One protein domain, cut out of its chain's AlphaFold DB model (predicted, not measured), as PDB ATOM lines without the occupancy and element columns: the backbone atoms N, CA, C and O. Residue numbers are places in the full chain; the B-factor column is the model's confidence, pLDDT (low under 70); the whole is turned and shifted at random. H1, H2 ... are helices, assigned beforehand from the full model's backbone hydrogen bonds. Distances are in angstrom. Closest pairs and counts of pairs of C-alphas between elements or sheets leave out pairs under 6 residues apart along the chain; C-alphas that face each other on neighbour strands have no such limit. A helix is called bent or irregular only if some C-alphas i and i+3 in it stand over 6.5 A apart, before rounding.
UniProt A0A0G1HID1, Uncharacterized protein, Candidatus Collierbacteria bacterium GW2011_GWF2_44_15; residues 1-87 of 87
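What this domain is: This is residues 1 to 87 of the 87 residues of an uncharacterized protein of Candidatus Collierbacteria bacterium GW2011_GWF2_44_15 (UniProt A0A0G1HID1). A long helical hairpin, H3 and H4, makes the longest axis, and a head of three shorter helices, H1, H2 and H5, gathers about the end where H3 begins and H4 ends. The hairpin's turn, residues 52 to 53, lies far from this head. The printed part has 87 residues with five named helices, H1 to H5 in chain order, and no named strand: all helix. It is compact, with a radius of gyration of 12.9 A, yet elongated, spanning 40 by 26 by 23 A.

How they stand to each other: Start at H4, residues 54 to 73, which touches H3, residues 33 to 51, closest at the C-alphas of Ala 49 and Arg 57, 4.8 A; this hairpin has a shallow tilt of 21 degrees, opposite ways. H2, residues 15 to 31, forms another hairpin with H3, touching it with residues 25 to 29 alone, closest at C-alphas 29 and 36, 5.1 A. H5, residues 77 to 85, touches H2 at a steep tilt of 54 degrees, closest at C-alphas 84 and 24, 6.0 A. H1, residues 2 to 13, only just touches H5, with 3 pairs of C-alphas within 8 A, closest at C-alphas 8 and 81, 6.7 A. H1 and H2 touch only at the corner, closest at C-alphas 11 and 17, 6.5 A. H2 and H4 are apart. Every O i to N i+4 pair is within hydrogen-bond range in H1, H3 and H5, against 9 of 13 in H2 and 14 of 16 in H4.

Where its parts are: Find C-alpha 54 at (198.679, 199.414, 301.002); H4 runs 29.1 A from there to C-alpha 73. H3 spans 27.2 A and H2 24.3 A; H2 is irregular, with C-alphas 16 and 19 at 7.2 A, and has a kink of 37 degrees near residue 23. H1 starts at (204.489, 210.512, 273.682) and spans 16.8 A; H5 spans 12.1 A, ending at (189.603, 213.845, 271.541).

The domain as a whole: Look to Ala 55 and Lys 87 for the two C-alphas farthest apart, 40.7 A. The printed part has no cut, and its four links between helices are tight. Residues 14 to 19, of which 15 to 19 belong to H2, stand free. Model confidence is under 70 at residues 1 to 2, 14 to 20 and 86 to 87.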
ATOM      1  N   MET A   1     203.766 209.024 269.444       54.28
ATOM      2  CA  MET A   1     203.220 208.368 270.658       54.28
ATOM      3  C   MET A   1     203.258 209.213 271.937       54.28
ATOM      4  O   MET A   1     202.195 209.398 272.512       54.28
ATOM      5  N   LYS A   2     204.400 209.781 272.384       59.78
ATOM      6  CA  LYS A   2     204.489 210.512 273.682       59.78
ATOM      7  C   LYS A   2     203.423 211.605 273.901       59.78
ATOM      8  O   LYS A   2     203.002 211.811 275.035       59.78
ATOM      9  N   ASN A   3     202.974 212.280 272.839       75.81
ATOM     10  CA  ASN A   3     201.970 213.345 272.940       75.81
ATOM     11  C   ASN A   3     200.531 212.810 273.119       75.81
ATOM     12  O   ASN A   3     199.781 213.354 273.924       75.81
ATOM     13  N   TYR A   4     200.178 211.712 272.438       73.56
ATOM     14  CA  TYR A   4     198.867 211.055 272.548       73.56
ATOM     15  C   TYR A   4     198.697 210.351 273.898       73.56
ATOM     16  O   TYR A   4     197.682 210.534 274.556       73.56
ATOM     17  N   TRP A   5     199.729 209.647 274.376       79.12
ATOM     18  CA  TRP A   5     199.696 208.989 275.689       79.12
ATOM     19  C   TRP A   5     199.540 209.980 276.851       79.12
ATOM     20  O   TRP A   5     198.817 209.729 277.815       79.12
ATOM     21  N   LYS A   6     200.192 211.145 276.755       81.38
ATOM     22  CA  LYS A   6     200.046 212.209 277.754       81.38
ATOM     23  C   LYS A   6     198.628 212.789 277.756       81.38
ATOM     24  O   LYS A   6     198.072 212.967 278.832       81.38
ATOM     25  N   GLN A   7     198.050 213.057 276.583       76.50
ATOM     26  CA  GLN A   7     196.668 213.544 276.465       76.50
ATOM     27  C   GLN A   7     195.663 212.522 276.999       76.50
ATOM     28  O   GLN A   7     194.827 212.863 277.829       76.50
ATOM     29  N   PHE A   8     195.828 211.259 276.612       80.44
ATOM     30  CA  PHE A   8     194.999 210.153 277.070       80.44
ATOM     31  C   PHE A   8     194.983 210.028 278.603       80.44
ATOM     32  O   PHE A   8     193.915 209.960 279.211       80.44
ATOM     33  N   LYS A   9     196.149 210.107 279.259       79.44
ATOM     34  CA  LYS A   9     196.222 210.084 280.730       79.44
ATOM     35  C   LYS A   9     195.598 211.303 281.402       79.44
ATOM     36  O   LYS A   9     195.037 211.154 282.483       79.44
ATOM     37  N   ILE A  10     195.685 212.487 280.792       78.31
ATOM     38  CA  ILE A  10     195.021 213.692 281.313       78.31
ATOM     39  C   ILE A  10     193.501 213.507 281.287       78.31
ATOM     40  O   ILE A  10     192.843 213.832 282.270       78.31
ATOM     41  N   TRP A  11     192.950 212.940 280.212       74.81
ATOM     42  CA  TRP A  11     191.519 212.643 280.134       74.81
ATOM     43  C   TRP A  11     191.095 211.638 281.202       74.81
ATOM     44  O   TRP A  11     190.191 211.931 281.975       74.81
ATOM     45  N   LEU A  12     191.802 210.509 281.324       73.56
ATOM     46  CA  LEU A  12     191.479 209.484 282.323       73.56
ATOM     47  C   LEU A  12     191.558 209.964 283.780       73.56
ATOM     48  O   LEU A  12     190.983 209.322 284.652       73.56
ATOM     49  N   ALA A  13     192.307 211.031 284.061       70.75
ATOM     50  CA  ALA A  13     192.505 211.549 285.411       70.75
ATOM     51  C   ALA A  13     191.551 212.696 285.785       70.75
ATOM     52  O   ALA A  13     191.542 213.115 286.942       70.75
ATOM     53  N   SER A  14     190.787 213.240 284.835       67.62
ATOM     54  CA  SER A  14     189.986 214.442 285.068       67.62
ATOM     55  C   SER A  14     188.534 214.095 285.390       67.62
ATOM     56  O   SER A  14     187.788 213.673 284.508       67.62
ATOM     57  N   ALA A  15     188.119 214.334 286.636       52.97
ATOM     58  CA  ALA A  15     186.769 214.036 287.125       52.97
ATOM     59  C   ALA A  15     185.659 214.777 286.348       52.97
ATOM     60  O   ALA A  15     184.627 214.195 286.042       52.97
ATOM     61  N   GLU A  16     185.888 216.029 285.928       51.59
ATOM     62  CA  GLU A  16     184.935 216.785 285.086       51.59
ATOM     63  C   GLU A  16     184.748 216.184 283.684       51.59
ATOM     64  O   GLU A  16     183.784 216.491 282.988       51.59
ATOM     65  N   ILE A  17     185.675 215.325 283.251       59.91
ATOM     66  CA  ILE A  17     185.641 214.680 281.939       59.91
ATOM     67  C   ILE A  17     185.115 213.243 282.074       59.91
ATOM     68  O   ILE A  17     184.921 212.584 281.065       59.91
ATOM     69  N   GLU A  18     184.822 212.735 283.275       64.94
ATOM     70  CA  GLU A  18     184.443 211.331 283.479       64.94
ATOM     71  C   GLU A  18     183.096 210.981 282.815       64.94
ATOM     72  O   GLU A  18     183.017 210.006 282.068       64.94
ATOM     73  N   GLU A  19     182.060 211.821 282.959       67.81
ATOM     74  CA  GLU A  19     180.786 211.651 282.232       67.81
ATOM     75  C   GLU A  19     180.956 211.805 280.713       67.81
ATOM     76  O   GLU A  19     180.431 211.005 279.934       67.81
ATOM     77  N   ALA A  20     181.731 212.802 280.279       68.19
ATOM     78  CA  ALA A  20     181.986 213.047 278.862       68.19
ATOM     79  C   ALA A  20     182.806 211.912 278.217       68.19
ATOM     80  O   ALA A  20     182.556 211.538 277.070       68.19
ATOM     81  N   ILE A  21     183.757 211.337 278.954       71.94
ATOM     82  CA  ILE A  21     184.545 210.170 278.554       71.94
ATOM     83  C   ILE A  21     183.662 208.940 278.521       71.94
ATOM     84  O   ILE A  21     183.752 208.212 277.548       71.94
ATOM     85  N   ASN A  22     182.779 208.714 279.494       75.25
ATOM     86  CA  ASN A  22     181.876 207.562 279.470       75.25
ATOM     87  C   ASN A  22     180.929 207.602 278.260       75.25
ATOM     88  O   ASN A  22     180.747 206.588 277.581       75.25
ATOM     89  N   ALA A  23     180.397 208.779 277.914       78.50
ATOM     90  CA  ALA A  23     179.613 208.958 276.693       78.50
ATOM     91  C   ALA A  23     180.442 208.670 275.425       78.50
ATOM     92  O   ALA A  23     179.985 207.968 274.522       78.50
ATOM     93  N   ARG A  24     181.688 209.159 275.365       77.56
ATOM     94  CA  ARG A  24     182.595 208.912 274.229       77.56
ATOM     95  C   ARG A  24     183.124 207.479 274.182       77.56
ATOM     96  O   ARG A  24     183.317 206.965 273.090       77.56
ATOM     97  N   LEU A  25     183.295 206.811 275.320       80.00
ATOM     98  CA  LEU A  25     183.666 205.400 275.435       80.00
ATOM     99  C   LEU A  25     182.555 204.495 274.918       80.00
ATOM    100  O   LEU A  25     182.851 203.485 274.297       80.00
ATOM    101  N   SER A  26     181.289 204.874 275.113       82.88
ATOM    102  CA  SER A  26     180.158 204.175 274.495       82.88
ATOM    103  C   SER A  26     180.179 204.300 272.966       82.88
ATOM    104  O   SER A  26     179.922 203.338 272.249       82.88
ATOM    105  N   ALA A  27     180.545 205.463 272.422       84.88
ATOM    106  CA  ALA A  27     180.760 205.594 270.978       84.88
ATOM    107  C   ALA A  27     181.986 204.786 270.514       84.88
ATOM    108  O   ALA A  27     181.946 204.125 269.478       84.88
ATOM    109  N   LEU A  28     183.054 204.801 271.314       84.94
ATOM    110  CA  LEU A  28     184.289 204.073 271.059       84.94
ATOM    111  C   LEU A  28     184.079 202.561 271.071       84.94
ATOM    112  O   LEU A  28     184.646 201.885 270.231       84.94
ATOM    113  N   SER A  29     183.252 202.019 271.965       88.19
ATOM    114  CA  SER A  29     183.014 200.575 272.072       88.19
ATOM    115  C   SER A  29     182.293 199.995 270.856       88.19
ATOM    116  O   SER A  29     182.453 198.814 270.564       88.19
ATOM    117  N   HIS A  30     181.555 200.819 270.107       88.56
ATOM    118  CA  HIS A  30     180.956 200.411 268.837       88.56
ATOM    119  C   HIS A  30     181.971 200.341 267.685       88.56
ATOM    120  O   HIS A  30     181.730 199.619 266.720       88.56
ATOM    121  N   VAL A  31     183.082 201.083 267.764       90.31
ATOM    122  CA  VAL A  31     184.096 201.174 266.695       90.31
ATOM    123  C   VAL A  31     185.340 200.340 267.023       90.31
ATOM    124  O   VAL A  31     185.836 199.607 266.175       90.31
ATOM    125  N   PHE A  32     185.805 200.414 268.268       91.12
ATOM    126  CA  PHE A  32     186.986 199.755 268.822       91.12
ATOM    127  C   PHE A  32     186.616 199.013 270.128       91.12
ATOM    128  O   PHE A  32     186.986 199.453 271.223       91.12
ATOM    129  N   PRO A  33     185.857 197.903 270.048       91.00
ATOM    130  CA  PRO A  33     185.311 197.212 271.221       91.00
ATOM    131  C   PRO A  33     186.391 196.707 272.188       91.00
ATOM    132  O   PRO A  33     186.281 196.928 273.394       91.00
ATOM    133  N   GLU A  34     187.461 196.096 271.671       91.25
ATOM    134  CA  GLU A  34     188.559 195.588 272.505       91.25
ATOM    135  C   GLU A  34     189.339 196.726 273.171       91.25
ATOM    136  O   GLU A  34     189.653 196.661 274.359       91.25
ATOM    137  N   PHE A  35     189.567 197.828 272.456       89.94
ATOM    138  CA  PHE A  35     190.240 198.990 273.027       89.94
ATOM    139  C   PHE A  35     189.404 199.649 274.132       89.94
ATOM    140  O   PHE A  35     189.920 199.971 275.202       89.94
ATOM    141  N   ALA A  36     188.094 199.809 273.918       89.44
ATOM    142  CA  ALA A  36     187.190 200.332 274.939       89.44
ATOM    143  C   ALA A  36     187.169 199.442 276.193       89.44
ATOM    144  O   ALA A  36     187.204 199.957 277.314       89.44
ATOM    145  N   LYS A  37     187.188 198.116 276.011       91.50
ATOM    146  CA  LYS A  37     187.295 197.146 277.105       91.50
ATOM    147  C   LYS A  37     188.582 197.337 277.911       91.50
ATOM    148  O   LYS A  37     188.499 197.434 279.135       91.50
ATOM    149  N   LEU A  38     189.738 197.481 277.257       91.94
ATOM    150  CA  LEU A  38     191.013 197.747 277.939       91.94
ATOM    151  C   LEU A  38     190.959 199.024 278.786       91.94
ATOM    152  O   LEU A  38     191.405 199.031 279.937       91.94
ATOM    153  N   ILE A  39     190.347 200.094 278.267       88.94
ATOM    154  CA  ILE A  39     190.161 201.336 279.030       88.94
ATOM    155  C   ILE A  39     189.300 201.096 280.274       88.94
ATOM    156  O   ILE A  39     189.673 201.529 281.368       88.94
ATOM    157  N   SER A  40     188.170 200.397 280.129       88.75
ATOM    158  CA  SER A  40     187.285 200.087 281.256       88.75
ATOM    159  C   SER A  40     187.976 199.221 282.313       88.75
ATOM    160  O   SER A  40     187.851 199.491 283.510       88.75
ATOM    161  N   GLU A  41     188.754 198.217 281.904       92.06
ATOM    162  CA  GLU A  41     189.533 197.380 282.820       92.06
ATOM    163  C   GLU A  41     190.576 198.195 283.588       92.06
ATOM    164  O   GLU A  41     190.725 198.039 284.807       92.06
ATOM    165  N   ARG A  42     191.243 199.123 282.898       92.06
ATOM    166  CA  ARG A  42     192.235 200.025 283.484       92.06
ATOM    167  C   ARG A  42     191.596 200.989 284.480       92.06
ATOM    168  O   ARG A  42     192.133 201.180 285.572       92.06
ATOM    169  N   GLN A  43     190.445 201.578 284.149       87.88
ATOM    170  CA  GLN A  43     189.684 202.441 285.063       87.88
ATOM    171  C   GLN A  43     189.231 201.674 286.312       87.88
ATOM    172  O   GLN A  43     189.425 202.155 287.428       87.88
ATOM    173  N   ALA A  44     188.710 200.454 286.146       90.06
ATOM    174  CA  ALA A  44     188.297 199.609 287.261       90.06
ATOM    175  C   ALA A  44     189.479 199.220 288.165       90.06
ATOM    176  O   ALA A  44     189.357 199.261 289.389       90.06
ATOM    177  N   ALA A  45     190.629 198.863 287.586       91.00
ATOM    178  CA  ALA A  45     191.842 198.560 288.344       91.00
ATOM    179  C   ALA A  45     192.347 199.788 289.121       91.00
ATOM    180  O   ALA A  45     192.663 199.674 290.305       91.00
ATOM    181  N   ASN A  46     192.332 200.973 288.503       89.94
ATOM    182  CA  ASN A  46     192.718 202.223 289.156       89.94
ATOM    183  C   ASN A  46     191.762 202.608 290.301       89.94
ATOM    184  O   ASN A  46     192.211 202.981 291.383       89.94
ATOM    185  N   ALA A  47     190.449 202.460 290.099       88.69
ATOM    186  CA  ALA A  47     189.446 202.696 291.138       88.69
ATOM    187  C   ALA A  47     189.614 201.724 292.317       88.69
ATOM    188  O   ALA A  47     189.609 202.139 293.477       88.69
ATOM    189  N   LYS A  48     189.859 200.435 292.032       92.06
ATOM    190  CA  LYS A  48     190.204 199.445 293.062       92.06
ATOM    191  C   LYS A  48     191.482 199.837 293.798       92.06
ATOM    192  O   LYS A  48     191.501 199.775 295.020       92.06
ATOM    193  N   ALA A  49     192.522 200.282 293.091       91.06
ATOM    194  CA  ALA A  49     193.783 200.706 293.702       91.06
ATOM    195  C   ALA A  49     193.600 201.908 294.641       91.06
ATOM    196  O   ALA A  49     194.248 201.975 295.685       91.06
ATOM    197  N   ALA A  50     192.715 202.845 294.288       88.56
ATOM    198  CA  ALA A  50     192.390 204.005 295.114       88.56
ATOM    199  C   ALA A  50     191.654 203.624 296.412       88.56
ATOM    200  O   ALA A  50     191.880 204.252 297.443       88.56
ATOM    201  N   ALA A  51     190.814 202.584 296.370       90.44
ATOM    202  CA  ALA A  51     190.081 202.066 297.528       90.44
ATOM    203  C   ALA A  51     190.854 200.997 298.333       90.44
ATOM    204  O   ALA A  51     190.451 200.644 299.444       90.44
ATOM    205  N   ALA A  52     191.945 200.456 297.784       93.00
ATOM    206  CA  ALA A  52     192.695 199.350 298.368       93.00
ATOM    207  C   ALA A  52     193.632 199.777 299.505       93.00
ATOM    208  O   ALA A  52     194.219 200.863 299.517       93.00
ATOM    209  N   LYS A  53     193.851 198.852 300.445       91.56
ATOM    210  CA  LYS A  53     194.894 198.976 301.472       91.56
ATOM    211  C   LYS A  53     196.281 198.836 300.840       91.56
ATOM    212  O   LYS A  53     196.431 198.249 299.772       91.56
ATOM    213  N   ALA A  54     197.312 199.329 301.530       85.50
ATOM    214  CA  ALA A  54     198.679 199.414 301.002       85.50
ATOM    215  C   ALA A  54     199.212 198.099 300.393       85.50
ATOM    216  O   ALA A  54     199.844 198.143 299.341       85.50
ATOM    217  N   ALA A  55     198.914 196.949 301.009       83.94
ATOM    218  CA  ALA A  55     199.370 195.638 300.542       83.94
ATOM    219  C   ALA A  55     198.771 195.222 299.182       83.94
ATOM    220  O   ALA A  55     199.465 194.633 298.363       83.94
ATOM    221  N   GLU A  56     197.508 195.558 298.919       89.81
ATOM    222  CA  GLU A  56     196.804 195.208 297.672       89.81
ATOM    223  C   GLU A  56     196.957 196.299 296.605       89.81
ATOM    224  O   GLU A  56     196.923 196.033 295.403       89.81
ATOM    225  N   ARG A  57     197.173 197.544 297.042       91.75
ATOM    226  CA  ARG A  57     197.340 198.701 296.164       91.75
ATOM    227  C   ARG A  57     198.530 198.550 295.217       91.75
ATOM    228  O   ARG A  57     198.411 198.951 294.067       91.75
ATOM    229  N   ALA A  58     199.644 197.974 295.673       92.69
ATOM    230  CA  ALA A  58     200.825 197.768 294.830       92.69
ATOM    231  C   ALA A  58     200.520 196.859 293.626       92.69
ATOM    232  O   ALA A  58     200.760 197.260 292.493       92.69
ATOM    233  N   ALA A  59     199.897 195.700 293.861       92.19
ATOM    234  CA  ALA A  59     199.520 194.764 292.800       92.19
ATOM    235  C   ALA A  59     198.481 195.358 291.832       92.19
ATOM    236  O   ALA A  59     198.545 195.150 290.624       92.19
ATOM    237  N   LEU A  60     197.529 196.147 292.341       94.12
ATOM    238  CA  LEU A  60     196.545 196.823 291.490       94.12
ATOM    239  C   LEU A  60     197.181 197.912 290.619       94.12
ATOM    240  O   LEU A  60     196.785 198.066 289.467       94.12
ATOM    241  N   LEU A  61     198.164 198.648 291.145       92.12
ATOM    242  CA  LEU A  61     198.929 199.626 290.370       92.12
ATOM    243  C   LEU A  61     199.840 198.961 289.332       92.12
ATOM    244  O   LEU A  61     199.991 199.510 288.245       92.12
ATOM    245  N   GLU A  62     200.400 197.790 289.633       94.38
ATOM    246  CA  GLU A  62     201.130 196.973 288.656       94.38
ATOM    247  C   GLU A  62     200.211 196.575 287.497       94.38
ATOM    248  O   GLU A  62     200.518 196.878 286.348       94.38
ATOM    249  N   LYS A  63     199.006 196.075 287.802       93.94
ATOM    250  CA  LYS A  63     197.984 195.792 286.785       93.94
ATOM    251  C   LYS A  63     197.606 197.025 285.956       93.94
ATOM    252  O   LYS A  63     197.396 196.922 284.749       93.94
ATOM    253  N   VAL A  64     197.493 198.205 286.579       92.00
ATOM    254  CA  VAL A  64     197.259 199.460 285.838       92.00
ATOM    255  C   VAL A  64     198.411 199.747 284.879       92.00
ATOM    256  O   VAL A  64     198.157 200.175 283.759       92.00
ATOM    257  N   ALA A  65     199.657 199.514 285.296       92.81
ATOM    258  CA  ALA A  65     200.827 199.733 284.453       92.81
ATOM    259  C   ALA A  65     200.887 198.752 283.270       92.81
ATOM    260  O   ALA A  65     201.221 199.173 282.165       92.81
ATOM    261  N   GLU A  66     200.525 197.484 283.473       94.62
ATOM    262  CA  GLU A  66     200.422 196.487 282.399       94.62
ATOM    263  C   GLU A  66     199.365 196.887 281.363       94.62
ATOM    264  O   GLU A  66     199.660 196.955 280.170       94.62
ATOM    265  N   LEU A  67     198.165 197.256 281.821       93.31
ATOM    266  CA  LEU A  67     197.095 197.740 280.944       93.31
ATOM    267  C   LEU A  67     197.485 199.038 280.229       93.31
ATOM    268  O   LEU A  67     197.132 199.241 279.074       93.31
ATOM    269  N   ASP A  68     198.226 199.926 280.893       90.94
ATOM    270  CA  ASP A  68     198.739 201.153 280.285       90.94
ATOM    271  C   ASP A  68     199.707 200.847 279.116       90.94
ATOM    272  O   ASP A  68     199.697 201.568 278.116       90.94
ATOM    273  N   VAL A  69     200.519 199.786 279.215       92.00
ATOM    274  CA  VAL A  69     201.380 199.310 278.115       92.00
ATOM    275  C   VAL A  69     200.536 198.707 276.996       92.00
ATOM    276  O   VAL A  69     200.691 199.107 275.845       92.00
ATOM    277  N   GLU A  70     199.600 197.820 277.331       93.81
ATOM    278  CA  GLU A  70     198.727 197.163 276.353       93.81
ATOM    279  C   GLU A  70     197.898 198.179 275.553       93.81
ATOM    280  O   GLU A  70     197.839 198.117 274.327       93.81
ATOM    281  N   ILE A  71     197.342 199.191 276.225       90.94
ATOM    282  CA  ILE A  71     196.635 200.302 275.581       90.94
ATOM    283  C   ILE A  71     197.576 201.075 274.650       90.94
ATOM    284  O   ILE A  71     197.180 201.417 273.539       90.94
ATOM    285  N   ALA A  72     198.805 201.379 275.079       89.06
ATOM    286  CA  ALA A  72     199.744 202.168 274.282       89.06
ATOM    287  C   ALA A  72     200.270 201.426 273.040       89.06
ATOM    288  O   ALA A  72     200.614 202.077 272.051       89.06
ATOM    289  N   GLU A  73     200.340 200.096 273.096       91.69
ATOM    290  CA  GLU A  73     200.787 199.228 272.000       91.69
ATOM    291  C   GLU A  73     199.636 198.731 271.111       91.69
ATOM    292  O   GLU A  73     199.882 198.196 270.028       91.69
ATOM    293  N   HIS A  74     198.381 198.940 271.524       92.88
ATOM    294  CA  HIS A  74     197.210 198.533 270.755       92.88
ATOM    295  C   HIS A  74     197.188 199.206 269.374       92.88
ATOM    296  O   HIS A  74     197.373 200.419 269.250       92.88
ATOM    297  N   ALA A  75     196.894 198.434 268.324       91.94
ATOM    298  CA  ALA A  75     196.914 198.921 266.940       91.94
ATOM    299  C   ALA A  75     195.983 200.129 266.720       91.94
ATOM    300  O   ALA A  75     196.340 201.084 266.030       91.94
ATOM    301  N   ASP A  76     194.822 200.114 267.376       89.88
ATOM    302  CA  ASP A  76     193.821 201.183 267.285       89.88
ATOM    303  C   ASP A  76     194.095 202.389 268.194       89.88
ATOM    304  O   ASP A  76     193.320 203.346 268.178       89.88
ATOM    305  N   PHE A  77     195.180 202.388 268.983       89.19
ATOM    306  CA  PHE A  77     195.430 203.402 270.014       89.19
ATOM    307  C   PHE A  77     195.310 204.831 269.481       89.19
ATOM    308  O   PHE A  77     194.619 205.664 270.064       89.19
ATOM    309  N   GLN A  78     195.963 205.132 268.358       87.38
ATOM    310  CA  GLN A  78     195.954 206.488 267.815       87.38
ATOM    311  C   GLN A  78     194.552 206.907 267.345       87.38
ATOM    312  O   GLN A  78     194.082 207.968 267.750       87.38
ATOM    313  N   ALA A  79     193.880 206.064 266.556       88.00
ATOM    314  CA  ALA A  79     192.550 206.356 266.018       88.00
ATOM    315  C   ALA A  79     191.502 206.486 267.136       88.00
ATOM    316  O   ALA A  79     190.670 207.394 267.130       88.00
ATOM    317  N   ALA A  80     191.589 205.625 268.150       86.12
ATOM    318  CA  ALA A  80     190.713 205.666 269.304       86.12
ATOM    319  C   ALA A  80     190.920 206.929 270.155       86.12
ATOM    320  O   ALA A  80     189.953 207.556 270.588       86.12
ATOM    321  N   VAL A  81     192.172 207.347 270.372       83.44
ATOM    322  CA  VAL A  81     192.492 208.583 271.106       83.44
ATOM    323  C   VAL A  81     192.041 209.823 270.330       83.44
ATOM    324  O   VAL A  81     191.585 210.778 270.952       83.44
ATOM    325  N   GLU A  82     192.117 209.824 268.999       84.62
ATOM    326  CA  GLU A  82     191.602 210.912 268.152       84.62
ATOM    327  C   GLU A  82     190.073 211.024 268.241       84.62
ATOM    328  O   GLU A  82     189.553 212.107 268.523       84.62
ATOM    329  N   MET A  83     189.365 209.893 268.167       82.69
ATOM    330  CA  MET A  83     187.914 209.841 268.358       82.69
ATOM    331  C   MET A  83     187.502 210.307 269.766       82.69
ATOM    332  O   MET A  83     186.560 211.088 269.920       82.69
ATOM    333  N   LEU A  84     188.242 209.901 270.807       76.88
ATOM    334  CA  LEU A  84     188.042 210.378 272.183       76.88
ATOM    335  C   LEU A  84     188.331 211.880 272.336       76.88
ATOM    336  O   LEU A  84     187.660 212.556 273.123       76.88
ATOM    337  N   ALA A  85     189.291 212.417 271.577       75.81
ATOM    338  CA  ALA A  85     189.603 213.845 271.541       75.81
ATOM    339  C   ALA A  85     188.480 214.682 270.911       75.81
ATOM    340  O   ALA A  85     188.434 215.892 271.137       75.81
ATOM    341  N   GLY A  86     187.598 214.055 270.125       68.62
ATOM    342  CA  GLY A  86     186.660 214.744 269.242       68.62
ATOM    343  C   GLY A  86     187.363 215.415 268.058       68.62
ATOM    344  O   GLY A  86     186.972 216.520 267.681       68.62
ATOM    345  N   LYS A  87     188.437 214.799 267.544       54.12
ATOM    346  CA  LYS A  87     189.186 215.265 266.370       54.12
ATOM    347  C   LYS A  87     188.941 214.385 265.157       54.12
ATOM    348  O   LYS A  87     188.706 213.175 265.357       54.12
TER     349      LYS A  87